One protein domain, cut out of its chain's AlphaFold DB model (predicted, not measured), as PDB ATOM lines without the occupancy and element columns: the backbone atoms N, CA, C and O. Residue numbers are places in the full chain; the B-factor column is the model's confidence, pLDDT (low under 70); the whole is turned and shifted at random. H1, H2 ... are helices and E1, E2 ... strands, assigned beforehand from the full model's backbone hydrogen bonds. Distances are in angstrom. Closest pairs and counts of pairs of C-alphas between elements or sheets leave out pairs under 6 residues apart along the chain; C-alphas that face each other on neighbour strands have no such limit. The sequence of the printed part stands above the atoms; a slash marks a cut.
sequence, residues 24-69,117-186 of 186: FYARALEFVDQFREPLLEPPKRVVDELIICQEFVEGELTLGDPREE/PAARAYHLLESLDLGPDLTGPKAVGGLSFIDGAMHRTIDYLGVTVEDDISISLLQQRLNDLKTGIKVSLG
ATOM      1  N   PHE A  24       1.819   6.197 -27.466       83.12
ATOM      2  CA  PHE A  24       1.317   5.411 -28.586       83.12
ATOM      3  C   PHE A  24       1.747   5.964 -29.948       83.12
ATOM      4  O   PHE A  24       2.101   5.169 -30.808       83.12
ATOM      5  N   TYR A  25       1.771   7.287 -30.147       83.50
ATOM      6  CA  TYR A  25       2.184   7.881 -31.423       83.50
ATOM      7  C   TYR A  25       3.604   7.446 -31.798       83.50
ATOM      8  O   TYR A  25       3.842   7.022 -32.922       83.50
ATOM      9  N   ALA A  26       4.537   7.485 -30.839       84.31
ATOM     10  CA  ALA A  26       5.909   7.024 -31.064       84.31
ATOM     11  C   ALA A  26       5.952   5.539 -31.462       84.31
ATOM     12  O   ALA A  26       6.620   5.175 -32.425       84.31
ATOM     13  N   ARG A  27       5.171   4.696 -30.776       88.00
ATOM     14  CA  ARG A  27       5.065   3.265 -31.082       88.00
ATOM     15  C   ARG A  27       4.460   3.007 -32.466       88.00
ATOM     16  O   ARG A  27       4.933   2.128 -33.176       88.00
ATOM     17  N   ALA A  28       3.426   3.756 -32.845       88.12
ATOM     18  CA  ALA A  28       2.802   3.660 -34.161       88.12
ATOM     19  C   ALA A  28       3.768   4.110 -35.265       88.12
ATOM     20  O   ALA A  28       3.886   3.428 -36.275       88.12
ATOM     21  N   LEU A  29       4.506   5.203 -35.047       86.94
ATOM     22  CA  LEU A  29       5.519   5.689 -35.982       86.94
ATOM     23  C   LEU A  29       6.624   4.650 -36.210       86.94
ATOM     24  O   LEU A  29       6.923   4.329 -37.354       86.94
ATOM     25  N   GLU A  30       7.188   4.086 -35.138       88.69
ATOM     26  CA  GLU A  30       8.204   3.028 -35.235       88.69
ATOM     27  C   GLU A  30       7.677   1.796 -35.983       88.69
ATOM     28  O   GLU A  30       8.373   1.233 -36.830       88.69
ATOM     29  N   PHE A  31       6.432   1.396 -35.708       89.88
ATOM     30  CA  PHE A  31       5.793   0.268 -36.379       89.88
ATOM     31  C   PHE A  31       5.600   0.534 -37.879       89.88
ATOM     32  O   PHE A  31       5.997  -0.290 -38.702       89.88
ATOM     33  N   VAL A  32       5.067   1.700 -38.251       89.31
ATOM     34  CA  VAL A  32       4.873   2.095 -39.655       89.31
ATOM     35  C   VAL A  32       6.215   2.203 -40.387       89.31
ATOM     36  O   VAL A  32       6.335   1.745 -41.524       89.31
ATOM     37  N   ASP A  33       7.255   2.742 -39.750       87.94
ATOM     38  CA  ASP A  33       8.590   2.830 -40.352       87.94
ATOM     39  C   ASP A  33       9.202   1.449 -40.624       87.94
ATOM     40  O   ASP A  33       9.862   1.256 -41.654       87.94
ATOM     41  N   GLN A  34       8.966   0.485 -39.730       91.81
ATOM     42  CA  GLN A  34       9.486  -0.875 -39.847       91.81
ATOM     43  C   GLN A  34       8.684  -1.739 -40.830       91.81
ATOM     44  O   GLN A  34       9.282  -2.451 -41.638       91.81
ATOM     45  N   PHE A  35       7.356  -1.705 -40.745       90.75
ATOM     46  CA  PHE A  35       6.473  -2.653 -41.430       90.75
ATOM     47  C   PHE A  35       5.751  -2.061 -42.638       90.75
ATOM     48  O   PHE A  35       5.280  -2.826 -43.469       90.75
ATOM     49  N   ARG A  36       5.727  -0.726 -42.782       87.44
ATOM     50  CA  ARG A  36       4.970  -0.015 -43.832       87.44
ATOM     51  C   ARG A  36       3.471  -0.320 -43.801       87.44
ATOM     52  O   ARG A  36       2.823  -0.324 -44.839       87.44
ATOM     53  N   GLU A  37       2.957  -0.587 -42.605       89.50
ATOM     54  CA  GLU A  37       1.558  -0.899 -42.333       89.50
ATOM     55  C   GLU A  37       1.125  -0.193 -41.035       89.50
ATOM     56  O   GLU A  37       1.963   0.015 -40.147       89.50
ATOM     57  N   PRO A  38      -0.164   0.160 -40.886       90.81
ATOM     58  CA  PRO A  38      -0.677   0.767 -39.665       90.81
ATOM     59  C   PRO A  38      -0.673  -0.213 -38.482       90.81
ATOM     60  O   PRO A  38      -0.971  -1.401 -38.614       90.81
ATOM     61  N   LEU A  39      -0.408   0.303 -37.280       91.75
ATOM     62  CA  LEU A  39      -0.529  -0.449 -36.034       91.75
ATOM     63  C   LEU A  39      -2.001  -0.531 -35.605       91.75
ATOM     64  O   LEU A  39      -2.525   0.362 -34.936       91.75
ATOM     65  N   LEU A  40      -2.656  -1.636 -35.959       93.00
ATOM     66  CA  LEU A  40      -4.057  -1.901 -35.632       93.00
ATOM     67  C   LEU A  40      -4.180  -2.873 -34.451       93.00
ATOM     68  O   LEU A  40      -4.102  -4.090 -34.609       93.00
ATOM     69  N   GLU A  41      -4.409  -2.339 -33.251       91.38
ATOM     70  CA  GLU A  41      -4.783  -3.149 -32.085       91.38
ATOM     71  C   GLU A  41      -6.314  -3.328 -32.073       91.38
ATOM     72  O   GLU A  41      -7.028  -2.352 -31.837       91.38
ATOM     73  N   PRO A  42      -6.866  -4.530 -32.328       88.81
ATOM     74  CA  PRO A  42      -8.314  -4.709 -32.370       88.81
ATOM     75  C   PRO A  42      -8.944  -4.511 -30.980       88.81
ATOM     76  O   PRO A  42      -8.308  -4.799 -29.956       88.81
ATOM     77  N   PRO A  43     -10.217  -4.084 -30.906       90.56
ATOM     78  CA  PRO A  43     -10.917  -3.962 -29.636       90.56
ATOM     79  C   PRO A  43     -11.087  -5.334 -28.973       90.56
ATOM     80  O   PRO A  43     -11.216  -6.365 -29.631       90.56
ATOM     81  N   LYS A  44     -11.187  -5.349 -27.636       88.50
ATOM     82  CA  LYS A  44     -11.402  -6.590 -26.856       88.50
ATOM     83  C   LYS A  44     -12.649  -7.366 -27.290       88.50
ATOM     84  O   LYS A  44     -12.696  -8.584 -27.156       88.50
ATOM     85  N   ARG A  45     -13.671  -6.644 -27.748       91.94
ATOM     86  CA  ARG A  45     -14.887  -7.185 -28.348       91.94
ATOM     87  C   ARG A  45     -15.223  -6.333 -29.559       91.94
ATOM     88  O   ARG A  45     -15.453  -5.137 -29.403       91.94
ATOM     89  N   VAL A  46     -15.267  -6.970 -30.719       93.00
ATOM     90  CA  VAL A  46     -15.707  -6.341 -31.964       93.00
ATOM     91  C   VAL A  46     -17.234  -6.337 -31.984       93.00
ATOM     92  O   VAL A  46     -17.853  -7.379 -31.752       93.00
ATOM     93  N   VAL A  47     -17.827  -5.167 -32.201       93.69
ATOM     94  CA  VAL A  47     -19.277  -5.007 -32.409       93.69
ATOM     95  C   VAL A  47     -19.601  -4.511 -33.811       93.69
ATOM     96  O   VAL A  47     -20.687  -4.803 -34.294       93.69
ATOM     97  N   ASP A  48     -18.661  -3.810 -34.446       91.94
ATOM     98  CA  ASP A  48     -18.796  -3.279 -35.799       91.94
ATOM     99  C   ASP A  48     -17.411  -3.087 -36.448       91.94
ATOM    100  O   ASP A  48     -16.379  -3.181 -35.767       91.94
ATOM    101  N   GLU A  49     -17.386  -2.822 -37.753       93.81
ATOM    102  CA  GLU A  49     -16.168  -2.669 -38.550       93.81
ATOM    103  C   GLU A  49     -16.210  -1.429 -39.456       93.81
ATOM    104  O   GLU A  49     -17.123  -1.248 -40.256       93.81
ATOM    105  N   LEU A  50     -15.180  -0.590 -39.332       93.75
ATOM    106  CA  LEU A  50     -14.927   0.573 -40.171       93.75
ATOM    107  C   LEU A  50     -13.877   0.202 -41.224       93.75
ATOM    108  O   LEU A  50     -12.733  -0.110 -40.883       93.75
ATOM    109  N   ILE A  51     -14.259   0.240 -42.492       93.44
ATOM    110  CA  ILE A  51     -13.419  -0.184 -43.609       93.44
ATOM    111  C   ILE A  51     -12.811   1.052 -44.266       93.44
ATOM    112  O   ILE A  51     -13.530   1.971 -44.660       93.44
ATOM    113  N   ILE A  52     -11.487   1.059 -44.403       91.06
ATOM    114  CA  ILE A  52     -10.750   2.024 -45.216       91.06
ATOM    115  C   ILE A  52     -10.773   1.516 -46.656       91.06
ATOM    116  O   ILE A  52     -10.026   0.605 -47.013       91.06
ATOM    117  N   CYS A  53     -11.657   2.089 -47.462       87.06
ATOM    118  CA  CYS A  53     -11.769   1.826 -48.883       87.06
ATOM    119  C   CYS A  53     -10.689   2.602 -49.650       87.06
ATOM    120  O   CYS A  53     -10.444   3.780 -49.395       87.06
ATOM    121  N   GLN A  54     -10.046   1.928 -50.604       80.50
ATOM    122  CA  GLN A  54      -9.046   2.521 -51.503       80.50
ATOM    123  C   GLN A  54      -9.532   2.597 -52.962       80.50
ATOM    124  O   GLN A  54      -8.813   3.081 -53.832       80.50
ATOM    125  N   GLU A  55     -10.725   2.071 -53.256       74.56
ATOM    126  CA  GLU A  55     -11.199   1.849 -54.628       74.56
ATOM    127  C   GLU A  55     -11.806   3.102 -55.270       74.56
ATOM    128  O   GLU A  55     -11.565   3.362 -56.450       74.56
ATOM    129  N   PHE A  56     -12.587   3.875 -54.513       73.12
ATOM    130  CA  PHE A  56     -13.349   5.012 -55.041       73.12
ATOM    131  C   PHE A  56     -12.707   6.350 -54.682       73.12
ATOM    132  O   PHE A  56     -12.435   7.175 -55.558       73.12
ATOM    133  N   VAL A  57     -12.435   6.545 -53.394       75.81
ATOM    134  CA  VAL A  57     -11.729   7.697 -52.842       75.81
ATOM    135  C   VAL A  57     -10.616   7.158 -51.947       75.81
ATOM    136  O   VAL A  57     -10.862   6.321 -51.085       75.81
ATOM    137  N   GLU A  58      -9.383   7.609 -52.178       79.75
ATOM    138  CA  GLU A  58      -8.212   7.145 -51.427       79.75
ATOM    139  C   GLU A  58      -8.402   7.407 -49.925       79.75
ATOM    140  O   GLU A  58      -8.646   8.541 -49.500       79.75
ATOM    141  N   GLY A  59      -8.313   6.339 -49.131       82.69
ATOM    142  CA  GLY A  59      -8.463   6.397 -47.680       82.69
ATOM    143  C   GLY A  59      -9.880   6.700 -47.177       82.69
ATOM    144  O   GLY A  59     -10.012   7.196 -46.059       82.69
ATOM    145  N   GLU A  60     -10.938   6.455 -47.953       90.62
ATOM    146  CA  GLU A  60     -12.323   6.690 -47.519       90.62
ATOM    147  C   GLU A  60     -12.761   5.706 -46.433       90.62
ATOM    148  O   GLU A  60     -12.614   4.496 -46.560       90.62
ATOM    149  N   LEU A  61     -13.340   6.228 -45.356       91.94
ATOM    150  CA  LEU A  61     -13.896   5.437 -44.269       91.94
ATOM    151  C   LEU A  61     -15.357   5.115 -44.554       91.94
ATOM    152  O   LEU A  61     -16.174   6.005 -44.779       91.94
ATOM    153  N   THR A  62     -15.687   3.832 -44.474       93.31
ATOM    154  CA  THR A  62     -17.034   3.311 -44.709       93.31
ATOM    155  C   THR A  62     -17.467   2.410 -43.558       93.31
ATOM    156  O   THR A  62     -16.659   1.699 -42.961       93.31
ATOM    157  N   LEU A  63     -18.753   2.467 -43.217       93.00
ATOM    158  CA  LEU A  63     -19.390   1.586 -42.244       93.00
ATOM    159  C   LEU A  63     -20.382   0.686 -42.989       93.00
ATOM    160  O   LEU A  63     -21.478   1.131 -43.346       93.00
ATOM    161  N   GLY A  64     -19.988  -0.559 -43.257       89.94
ATOM    162  CA  GLY A  64     -20.692  -1.496 -44.145       89.94
ATOM    163  C   GLY A  64     -19.966  -1.710 -45.479       89.94
ATOM    164  O   GLY A  64     -18.802  -1.352 -45.608       89.94
ATOM    165  N   ASP A  65     -20.640  -2.319 -46.458       90.00
ATOM    166  CA  ASP A  65     -20.049  -2.628 -47.770       90.00
ATOM    167  C   ASP A  65     -19.841  -1.342 -48.592       90.00
ATOM    168  O   ASP A  65     -20.834  -0.691 -48.911       90.00
ATOM    169  N   PRO A  66     -18.607  -0.973 -48.996       86.62
ATOM    170  CA  PRO A  66     -18.359   0.201 -49.839       86.62
ATOM    171  C   PRO A  66     -19.114   0.189 -51.177       86.62
ATOM    172  O   PRO A  66     -19.274   1.236 -51.796       86.62
ATOM    173  N   ARG A  67     -19.554  -0.989 -51.639       87.94
ATOM    174  CA  ARG A  67     -20.305  -1.179 -52.888       87.94
ATOM    175  C   ARG A  67     -21.816  -1.250 -52.683       87.94
ATOM    176  O   ARG A  67     -22.533  -1.582 -53.623       87.94
ATOM    177  N   GLU A  68     -22.305  -0.982 -51.472       91.38
ATOM    178  CA  GLU A  68     -23.738  -0.905 -51.205       91.38
ATOM    179  C   GLU A  68     -24.381   0.139 -52.129       91.38
ATOM    180  O   GLU A  68     -23.934   1.282 -52.207       91.38
ATOM    181  N   GLU A  69     -25.428  -0.265 -52.842       90.56
ATOM    182  CA  GLU A  69     -26.221   0.625 -53.687       90.56
ATOM    183  C   GLU A  69     -27.506   1.037 -52.958       90.56
ATOM    184  O   GLU A  69     -28.022   0.274 -52.130       90.56
ATOM    185  N   PRO A 117     -22.726   3.903 -46.806       92.69
ATOM    186  CA  PRO A 117     -21.638   3.446 -45.942       92.69
ATOM    187  C   PRO A 117     -20.687   4.575 -45.517       92.69
ATOM    188  O   PRO A 117     -20.286   4.634 -44.353       92.69
ATOM    189  N   ALA A 118     -20.377   5.495 -46.434       91.06
ATOM    190  CA  ALA A 118     -19.547   6.670 -46.172       91.06
ATOM    191  C   ALA A 118     -20.242   7.686 -45.250       91.06
ATOM    192  O   ALA A 118     -19.644   8.155 -44.280       91.06
ATOM    193  N   ALA A 119     -21.530   7.975 -45.478       90.88
ATOM    194  CA  ALA A 119     -22.304   8.858 -44.607       90.88
ATOM    195  C   ALA A 119     -22.471   8.271 -43.200       90.88
ATOM    196  O   ALA A 119     -22.332   8.987 -42.211       90.88
ATOM    197  N   ARG A 120     -22.709   6.961 -43.079       93.75
ATOM    198  CA  ARG A 120     -22.791   6.275 -41.781       93.75
ATOM    199  C   ARG A 120     -21.476   6.385 -41.012       93.75
ATOM    200  O   ARG A 120     -21.502   6.688 -39.821       93.75
ATOM    201  N   ALA A 121     -20.339   6.198 -41.686       92.81
ATOM    202  CA  ALA A 121     -19.022   6.419 -41.093       92.81
ATOM    203  C   ALA A 121     -18.820   7.882 -40.667       92.81
ATOM    204  O   ALA A 121     -18.335   8.127 -39.563       92.81
ATOM    205  N   TYR A 122     -19.238   8.843 -41.496       91.75
ATOM    206  CA  TYR A 122     -19.191  10.270 -41.170       91.75
ATOM    207  C   TYR A 122     -19.969  10.588 -39.894       91.75
ATOM    208  O   TYR A 122     -19.381  11.077 -38.933       91.75
ATOM    209  N   HIS A 123     -21.263  10.259 -39.858       90.94
ATOM    210  CA  HIS A 123     -22.147  10.554 -38.723       90.94
ATOM    211  C   HIS A 123     -21.667   9.866 -37.442       90.94
ATOM    212  O   HIS A 123     -21.689  10.453 -36.360       90.94
ATOM    213  N   LEU A 124     -21.176   8.628 -37.561       91.81
ATOM    214  CA  LEU A 124     -20.568   7.902 -36.453       91.81
ATOM    215  C   LEU A 124     -19.346   8.645 -35.904       91.81
ATOM    216  O   LEU A 124     -19.292   8.912 -34.706       91.81
ATOM    217  N   LEU A 125     -18.376   8.989 -36.753       90.12
ATOM    218  CA  LEU A 125     -17.132   9.635 -36.330       90.12
ATOM    219  C   LEU A 125     -17.349  11.067 -35.832       90.12
ATOM    220  O   LEU A 125     -16.679  11.473 -34.887       90.12
ATOM    221  N   GLU A 126     -18.298  11.803 -36.410       88.44
ATOM    222  CA  GLU A 126     -18.689  13.142 -35.956       88.44
ATOM    223  C   GLU A 126     -19.314  13.106 -34.554       88.44
ATOM    224  O   GLU A 126     -19.074  13.992 -33.733       88.44
ATOM    225  N   SER A 127     -20.074  12.051 -34.240       88.44
ATOM    226  CA  SER A 127     -20.692  11.888 -32.919       88.44
ATOM    227  C   SER A 127     -19.696  11.558 -31.797       88.44
ATOM    228  O   SER A 127     -20.039  11.651 -30.614       88.44
ATOM    229  N   LEU A 128     -18.468  11.156 -32.143       88.19
ATOM    230  CA  LEU A 128     -17.446  10.731 -31.192       88.19
ATOM    231  C   LEU A 128     -16.489  11.875 -30.846       88.19
ATOM    232  O   LEU A 128     -16.052  12.644 -31.697       88.19
ATOM    233  N   ASP A 129     -16.057  11.927 -29.585       85.56
ATOM    234  CA  ASP A 129     -14.938  12.785 -29.190       85.56
ATOM    235  C   ASP A 129     -13.615  12.159 -29.656       85.56
ATOM    236  O   ASP A 129     -12.951  11.426 -28.917       85.56
ATOM    237  N   LEU A 130     -13.220  12.429 -30.899       82.00
ATOM    238  CA  LEU A 130     -11.965  11.935 -31.481       82.00
ATOM    239  C   LEU A 130     -10.720  12.601 -30.877       82.00
ATOM    240  O   LEU A 130      -9.610  12.088 -31.015       82.00
ATOM    241  N   GLY A 131     -10.901  13.701 -30.146       78.12
ATOM    242  CA  GLY A 131      -9.823  14.423 -29.493       78.12
ATOM    243  C   GLY A 131      -8.907  15.203 -30.451       78.12
ATOM    244  O   GLY A 131      -9.036  15.150 -31.680       78.12
ATOM    245  N   PRO A 132      -7.954  15.957 -29.876       75.88
ATOM    246  CA  PRO A 132      -7.107  16.894 -30.614       75.88
ATOM    247  C   PRO A 132      -6.021  16.221 -31.459       75.88
ATOM    248  O   PRO A 132      -5.412  16.887 -32.288       75.88
ATOM    249  N   ASP A 133      -5.757  14.929 -31.251       72.25
ATOM    250  CA  ASP A 133      -4.701  14.202 -31.964       72.25
ATOM    251  C   ASP A 133      -5.121  13.814 -33.390       72.25
ATOM    252  O   ASP A 133      -4.256  13.661 -34.251       72.25
ATOM    253  N   LEU A 134      -6.433  13.699 -33.638       74.25
ATOM    254  CA  LEU A 134      -7.034  13.347 -34.933       74.25
ATOM    255  C   LEU A 134      -7.744  14.525 -35.614       74.25
ATOM    256  O   LEU A 134      -7.981  14.482 -36.820       74.25
ATOM    257  N   THR A 135      -8.111  15.565 -34.855       68.19
ATOM    258  CA  THR A 135      -8.896  16.700 -35.360       68.19
ATOM    259  C   THR A 135      -8.294  18.046 -34.945       68.19
ATOM    260  O   THR A 135      -7.787  18.220 -33.837       68.19
ATOM    261  N   GLY A 136      -8.359  19.033 -35.844       64.00
ATOM    262  CA  GLY A 136      -7.908  20.406 -35.595       64.00
ATOM    263  C   GLY A 136      -6.508  20.752 -36.133       64.00
ATOM    264  O   GLY A 136      -5.773  19.905 -36.633       64.00
ATOM    265  N   PRO A 137      -6.098  22.032 -36.042       58.78
ATOM    266  CA  PRO A 137      -4.904  22.555 -36.721       58.78
ATOM    267  C   PRO A 137      -3.568  22.055 -36.149       58.78
ATOM    268  O   PRO A 137      -2.518  22.320 -36.735       58.78
ATOM    269  N   LYS A 138      -3.596  21.386 -34.991       56.12
ATOM    270  CA  LYS A 138      -2.421  20.831 -34.300       56.12
ATOM    271  C   LYS A 138      -2.461  19.302 -34.188       56.12
ATOM    272  O   LYS A 138      -1.637  18.754 -33.462       56.12
ATOM    273  N   ALA A 139      -3.406  18.651 -34.865       67.81
ATOM    274  CA  ALA A 139      -3.519  17.203 -34.862       67.81
ATOM    275  C   ALA A 139      -2.251  16.549 -35.424       67.81
ATOM    276  O   ALA A 139      -1.608  17.083 -36.336       67.81
ATOM    277  N   VAL A 140      -1.867  15.426 -34.819       57.41
ATOM    278  CA  VAL A 140      -0.693  14.638 -35.216       57.41
ATOM    279  C   VAL A 140      -1.040  13.603 -36.288       57.41
ATOM    280  O   VAL A 140      -0.158  13.233 -37.055       57.41
ATOM    281  N   GLY A 141      -2.308  13.186 -36.365       67.62
ATOM    282  CA  GLY A 141      -2.910  12.518 -37.518       67.62
ATOM    283  C   GLY A 141      -3.915  13.424 -38.238       67.62
ATOM    284  O   GLY A 141      -4.176  14.550 -37.807       67.62
ATOM    285  N   GLY A 142      -4.484  12.931 -39.335       80.81
ATOM    286  CA  GLY A 142      -5.412  13.674 -40.183       80.81
ATOM    287  C   GLY A 142      -6.631  12.850 -40.575       80.81
ATOM    288  O   GLY A 142      -6.524  11.903 -41.356       80.81
ATOM    289  N   LEU A 143      -7.797  13.250 -40.065       84.50
ATOM    290  CA  LEU A 143      -9.091  12.894 -40.641       84.50
ATOM    291  C   LEU A 143      -9.666  14.114 -41.358       84.50
ATOM    292  O   LEU A 143      -9.767  15.197 -40.777       84.50
ATOM    293  N   SER A 144     -10.056  13.934 -42.616       84.50
ATOM    294  CA  SER A 144     -10.721  14.965 -43.401       84.50
ATOM    295  C   SER A 144     -12.200  14.640 -43.511       84.50
ATOM    296  O   SER A 144     -12.601  13.765 -44.274       84.50
ATOM    297  N   PHE A 145     -13.011  15.376 -42.756       84.88
ATOM    298  CA  PHE A 145     -14.463  15.359 -42.883       84.88
ATOM    299  C   PHE A 145     -14.849  16.177 -44.112       84.88
ATOM    300  O   PHE A 145     -14.643  17.392 -44.158       84.88
ATOM    301  N   ILE A 146     -15.375  15.499 -45.126       83.00
ATOM    302  CA  ILE A 146     -15.818  16.107 -46.373       83.00
ATOM    303  C   ILE A 146     -17.336  16.211 -46.305       83.00
ATOM    304  O   ILE A 146     -18.040  15.210 -46.383       83.00
ATOM    305  N   ASP A 147     -17.818  17.441 -46.169       81.75
ATOM    306  CA  ASP A 147     -19.217  17.813 -46.350       81.75
ATOM    307  C   ASP A 147     -19.265  18.858 -47.465       81.75
ATOM    308  O   ASP A 147     -18.934  20.030 -47.260       81.75
ATOM    309  N   GLY A 148     -19.572  18.429 -48.689       66.50
ATOM    310  CA  GLY A 148     -19.650  19.381 -49.786       66.50
ATOM    311  C   GLY A 148     -19.914  18.789 -51.159       66.50
ATOM    312  O   GLY A 148     -19.840  17.584 -51.395       66.50
ATOM    313  N   ALA A 149     -20.205  19.693 -52.091       59.44
ATOM    314  CA  ALA A 149     -20.441  19.357 -53.482       59.44
ATOM    315  C   ALA A 149     -19.152  18.829 -54.126       59.44
ATOM    316  O   ALA A 149     -18.239  19.594 -54.458       59.44
ATOM    317  N   MET A 150     -19.093  17.523 -54.368       50.25
ATOM    318  CA  MET A 150     -18.103  16.968 -55.271       50.25
ATOM    319  C   MET A 150     -18.532  17.329 -56.698       50.25
ATOM    320  O   MET A 150     -19.612  16.977 -57.167       50.25
ATOM    321  N   HIS A 151     -17.700  18.150 -57.343       39.50
ATOM    322  CA  HIS A 151     -17.802  18.620 -58.728       39.50
ATOM    323  C   HIS A 151     -19.235  18.827 -59.268       39.50
ATOM    324  O   HIS A 151     -19.785  17.983 -59.963       39.50
ATOM    325  N   ARG A 152     -19.810  20.010 -59.006       38.03
ATOM    326  CA  ARG A 152     -21.001  20.602 -59.666       38.03
ATOM    327  C   ARG A 152     -22.302  19.792 -59.690       38.03
ATOM    328  O   ARG A 152     -23.265  20.286 -60.278       38.03
ATOM    329  N   THR A 153     -22.380  18.588 -59.130       45.75
ATOM    330  CA  THR A 153     -23.621  17.815 -59.262       45.75
ATOM    331  C   THR A 153     -23.865  16.769 -58.187       45.75
ATOM    332  O   THR A 153     -24.955  16.223 -58.222       45.75
ATOM    333  N   ILE A 154     -22.971  16.467 -57.241       57.06
ATOM    334  CA  ILE A 154     -23.255  15.475 -56.184       57.06
ATOM    335  C   ILE A 154     -22.822  16.042 -54.834       57.06
ATOM    336  O   ILE A 154     -21.651  16.365 -54.652       57.06
ATOM    337  N   ASP A 155     -23.759  16.168 -53.896       69.12
ATOM    338  CA  ASP A 155     -23.438  16.493 -52.508       69.12
ATOM    339  C   ASP A 155     -22.916  15.222 -51.836       69.12
ATOM    340  O   ASP A 155     -23.676  14.291 -51.570       69.12
ATOM    341  N   TYR A 156     -21.606  15.165 -51.621       74.88
ATOM    342  CA  TYR A 156     -20.916  14.017 -51.044       74.88
ATOM    343  C   TYR A 156     -20.680  14.254 -49.550       74.88
ATOM    344  O   TYR A 156     -20.431  15.387 -49.120       74.88
ATOM    345  N   LEU A 157     -20.809  13.183 -48.768       86.06
ATOM    346  CA  LEU A 157     -20.561  13.176 -47.333       86.06
ATOM    347  C   LEU A 157     -19.703  11.955 -47.000       86.06
ATOM    348  O   LEU A 157     -20.136  10.825 -47.212       86.06
ATOM    349  N   GLY A 158     -18.498  12.182 -46.491       86.25
ATOM    350  CA  GLY A 158     -17.568  11.099 -46.186       86.25
ATOM    351  C   GLY A 158     -16.364  11.574 -45.388       86.25
ATOM    352  O   GLY A 158     -16.131  12.774 -45.230       86.25
ATOM    353  N   VAL A 159     -15.596  10.625 -44.863       88.75
ATOM    354  CA  VAL A 159     -14.383  10.908 -44.088       88.75
ATOM    355  C   VAL A 159     -13.222  10.190 -44.743       88.75
ATOM    356  O   VAL A 159     -13.325   8.998 -45.009       88.75
ATOM    357  N   THR A 160     -12.122  10.894 -44.986       89.25
ATOM    358  CA  THR A 160     -10.885  10.269 -45.466       89.25
ATOM    359  C   THR A 160      -9.792  10.324 -44.409       89.25
ATOM    360  O   THR A 160      -9.747  11.244 -43.585       89.25
ATOM    361  N   VAL A 161      -8.912   9.325 -44.423       88.62
ATOM    362  CA  VAL A 161      -7.728   9.243 -43.565       88.62
ATOM    363  C   VAL A 161      -6.465   9.570 -44.362       88.62
ATOM    364  O   VAL A 161      -6.308   9.113 -45.490       88.62
ATOM    365  N   GLU A 162      -5.577  10.394 -43.797       85.19
ATOM    366  CA  GLU A 162      -4.413  10.934 -44.522       85.19
ATOM    367  C   GLU A 162      -3.265   9.919 -44.681       85.19
ATOM    368  O   GLU A 162      -2.605   9.899 -45.719       85.19
ATOM    369  N   ASP A 163      -2.994   9.100 -43.659       85.94
ATOM    370  CA  ASP A 163      -1.853   8.176 -43.636       85.94
ATOM    371  C   ASP A 163      -2.014   7.004 -42.642       85.94
ATOM    372  O   ASP A 163      -2.910   6.984 -41.794       85.94
ATOM    373  N   ASP A 164      -1.099   6.029 -42.709       88.56
ATOM    374  CA  ASP A 164      -1.063   4.846 -41.829       88.56
ATOM    375  C   ASP A 164      -0.950   5.191 -40.336       88.56
ATOM    376  O   ASP A 164      -1.447   4.469 -39.461       88.56
ATOM    377  N   ILE A 165      -0.316   6.318 -40.010       88.81
ATOM    378  CA  ILE A 165      -0.212   6.785 -38.626       88.81
ATOM    379  C   ILE A 165      -1.596   7.221 -38.139       88.81
ATOM    380  O   ILE A 165      -2.020   6.828 -37.051       88.81
ATOM    381  N   SER A 166      -2.336   7.961 -38.961       89.19
ATOM    382  CA  SER A 166      -3.703   8.406 -38.689       89.19
ATOM    383  C   SER A 166      -4.660   7.227 -38.534       89.19
ATOM    384  O   SER A 166      -5.489   7.234 -37.623       89.19
ATOM    385  N   ILE A 167      -4.486   6.171 -39.336       91.31
ATOM    386  CA  ILE A 167      -5.220   4.903 -39.192       91.31
ATOM    387  C   ILE A 167      -4.953   4.271 -37.814       91.31
ATOM    388  O   ILE A 167      -5.881   3.871 -37.107       91.31
ATOM    389  N   SER A 168      -3.683   4.224 -37.403       90.81
ATOM    390  CA  SER A 168      -3.273   3.658 -36.110       90.81
ATOM    391  C   SER A 168      -3.864   4.443 -34.931       90.81
ATOM    392  O   SER A 168      -4.393   3.863 -33.980       90.81
ATOM    393  N   LEU A 169      -3.805   5.776 -35.002       89.31
ATOM    394  CA  LEU A 169      -4.364   6.676 -33.991       89.31
ATOM    395  C   LEU A 169      -5.890   6.570 -33.917       89.31
ATOM    396  O   LEU A 169      -6.450   6.582 -32.820       89.31
ATOM    397  N   LEU A 170      -6.565   6.416 -35.059       91.44
ATOM    398  CA  LEU A 170      -8.009   6.209 -35.116       91.44
ATOM    399  C   LEU A 170      -8.406   4.926 -34.381       91.44
ATOM    400  O   LEU A 170      -9.254   4.972 -33.488       91.44
ATOM    401  N   GLN A 171      -7.759   3.795 -34.683       92.69
ATOM    402  CA  GLN A 171      -8.043   2.535 -33.991       92.69
ATOM    403  C   GLN A 171      -7.793   2.644 -32.480       92.69
ATOM    404  O   GLN A 171      -8.603   2.155 -31.685       92.69
ATOM    405  N   GLN A 172      -6.707   3.304 -32.064       90.81
ATOM    406  CA  GLN A 172      -6.436   3.535 -30.646       90.81
ATOM    407  C   GLN A 172      -7.547   4.359 -29.993       90.81
ATOM    408  O   GLN A 172      -8.065   3.974 -28.945       90.81
ATOM    409  N   ARG A 173      -7.953   5.468 -30.617       89.38
ATOM    410  CA  ARG A 173      -8.980   6.340 -30.048       89.38
ATOM    411  C   ARG A 173     -10.325   5.627 -29.936       89.38
ATOM    412  O   ARG A 173     -10.991   5.742 -28.908       89.38
ATOM    413  N   LEU A 174     -10.702   4.832 -30.938       90.88
ATOM    414  CA  LEU A 174     -11.907   3.999 -30.898       90.88
ATOM    415  C   LEU A 174     -11.870   2.981 -29.747       90.88
ATOM    416  O   LEU A 174     -12.903   2.741 -29.107       90.88
ATOM    417  N   ASN A 175     -10.690   2.428 -29.443       90.00
ATOM    418  CA  ASN A 175     -10.478   1.543 -28.298       90.00
ATOM    419  C   ASN A 175     -10.576   2.282 -26.957       90.00
ATOM    420  O   ASN A 175     -11.220   1.775 -26.036       90.00
ATOM    421  N   ASP A 176      -9.986   3.473 -26.848       88.62
ATOM    422  CA  ASP A 176     -10.036   4.306 -25.640       88.62
ATOM    423  C   ASP A 176     -11.475   4.722 -25.306       88.62
ATOM    424  O   ASP A 176     -11.893   4.680 -24.145       88.62
ATOM    425  N   LEU A 177     -12.267   5.027 -26.339       89.00
ATOM    426  CA  LEU A 177     -13.705   5.296 -26.246       89.00
ATOM    427  C   LEU A 177     -14.550   4.028 -26.021       89.00
ATOM    428  O   LEU A 177     -15.750   4.125 -25.777       89.00
ATOM    429  N   LYS A 178     -13.937   2.837 -26.069       90.75
ATOM    430  CA  LYS A 178     -14.586   1.526 -25.886       90.75
ATOM    431  C   LYS A 178     -15.769   1.296 -26.826       90.75
ATOM    432  O   LYS A 178     -16.722   0.612 -26.463       90.75
ATOM    433  N   THR A 179     -15.685   1.837 -28.036       90.19
ATOM    434  CA  THR A 179     -16.739   1.696 -29.050       90.19
ATOM    435  C   THR A 179     -16.919   0.247 -29.503       90.19
ATOM    436  O   THR A 179     -18.013  -0.150 -29.882       90.19
ATOM    437  N   GLY A 180     -15.850  -0.556 -29.441       91.69
ATOM    438  CA  GLY A 180     -15.836  -1.913 -29.990       91.69
ATOM    439  C   GLY A 180     -15.740  -1.946 -31.517       91.69
ATOM    440  O   GLY A 180     -15.941  -3.006 -32.105       91.69
ATOM    441  N   ILE A 181     -15.435  -0.811 -32.152       93.62
ATOM    442  CA  ILE A 181     -15.270  -0.709 -33.601       93.62
ATOM    443  C   ILE A 181     -13.842  -1.104 -33.971       93.62
ATOM    444  O   ILE A 181     -12.864  -0.596 -33.410       93.62
ATOM    445  N   LYS A 182     -13.729  -2.034 -34.914       95.12
ATOM    446  CA  LYS A 182     -12.460  -2.426 -35.527       95.12
ATOM    447  C   LYS A 182     -12.265  -1.643 -36.823       95.12
ATOM    448  O   LYS A 182     -13.204  -1.524 -37.594       95.12
ATOM    449  N   VAL A 183     -11.056  -1.166 -37.079       93.69
ATOM    450  CA  VAL A 183     -10.652  -0.589 -38.362       93.69
ATOM    451  C   VAL A 183      -9.990  -1.674 -39.211       93.69
ATOM    452  O   VAL A 183      -9.186  -2.462 -38.702       93.69
ATOM    453  N   SER A 184     -10.321  -1.732 -40.496       92.50
ATOM    454  CA  SER A 184      -9.695  -2.641 -41.459       92.50
ATOM    455  C   SER A 184      -9.404  -1.963 -42.791       92.50
ATOM    456  O   SER A 184      -9.957  -0.914 -43.112       92.50
ATOM    457  N   LEU A 185      -8.480  -2.554 -43.545       87.88
ATOM    458  CA  LEU A 185      -8.143  -2.141 -44.903       87.88
ATOM    459  C   LEU A 185      -8.985  -2.989 -45.867       87.88
ATOM    460  O   LEU A 185      -8.947  -4.219 -45.760       87.88
ATOM    461  N   GLY A 186      -9.775  -2.334 -46.722       76.88
ATOM    462  CA  GLY A 186     -10.705  -2.958 -47.674       76.88
ATOM    463  C   GLY A 186     -10.171  -3.083 -49.092       76.88
ATOM    464  O   GLY A 186      -9.206  -2.365 -49.437       76.88
TER     465      GLY A 186
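What this domain is: This is residues 24 to 69 and 117 to 186 of the 186 residues of an uncharacterized protein of marine metagenome (UniProt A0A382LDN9). A strongly twisted sheet of five strands curls round one helix, H2, while a second helix, H3, packs beside its edge strand E5, and a third helix, H1, packs on H3 away from the sheet. H1 lies toward one end of the longest axis and the turn of the hairpin E3 and E4 at the other. The printed part has 116 residues, with three named helices and five named strands in the order H1, E1, E2, H2, E3, E4, H3, E5; the class is mixed, helices and strands. The sheet runs E3, E4, E2, E1, E5 and is mixed, with E1 and E5 parallel and the other neighbours antiparallel. The whole is compact, with a radius of gyration of the C-alphas of 13.9 A and spans of 43 by 31 by 26 A.

Where its parts are: H1, residues 24 to 35, begins at C-alpha 24 (1.317, 5.411, -28.586) and is 16.0 A long. E1 is residues 48 to 53, 15.7 A, and E2 residues 60 to 63. H2, residues 117 to 126, begins at C-alpha 117 (-21.638, 3.446, -45.942). E3, residues 143 to 150, is 17.7 A long and bends by 67 degrees at residue 147; E4, residues 154 to 161, is 21.0 A long and bends by 53 degrees at residue 157. H3, residues 164 to 176, spans 18.5 A. E5, residues 181 to 185, ends at C-alpha 185 (-8.143, -2.141, -44.903).

How they stand to each other: In the hairpin E3 and E4, N 146 and O 158 are 2.8 A apart. E4 and E2 have N 61 and O 159 within hydrogen-bond range, 2.8 A. In the hairpin E1 and E2, N 53 and O 60 are 2.7 A apart. E1 and E5 are parallel at 26 degrees, with N 50 and O 182 at 2.8 A. H2 is on the sheet; its closest C-alphas to E2 are Ala 118 and Thr 62, 4.4 A. H3 is on the sheet at a height of 6.8 A, over none of its strands, but only just, with 2 of its C-alphas falling on E4; its closest C-alphas to E5 are Gln 171 and Val 183, 6.0 A. E4, H3 and E5 form a split strand-helix-strand unit, two strands running the same way with a helix between them in the chain and E2 and E1 between them in the sheet; its crossover is right-handed. H1 touches H3, which meets it with residues 164 to 169 alone, opposite ways at a steep tilt of 42 degrees; the closest C-alphas, Ala 28 and Ile 165, are 6.2 A apart. H1 is not on the sheet, and H2 and H3 are apart. In H1, H2 and H3 every O i to N i+4 pair is within hydrogen-bond range.

The domain as a whole: The two C-alphas farthest apart, Lys 44 and Arg 152, are 43.7 A apart. Residues 70 to 116 are not printed, and C-alphas 69 and 117 are 9.4 A apart across the cut. The links H1 to E1 and H2 to E3 are long. Mean pLDDT of the printed part is 84.0; residues 135 to 141 and 148 to 155 are under 70.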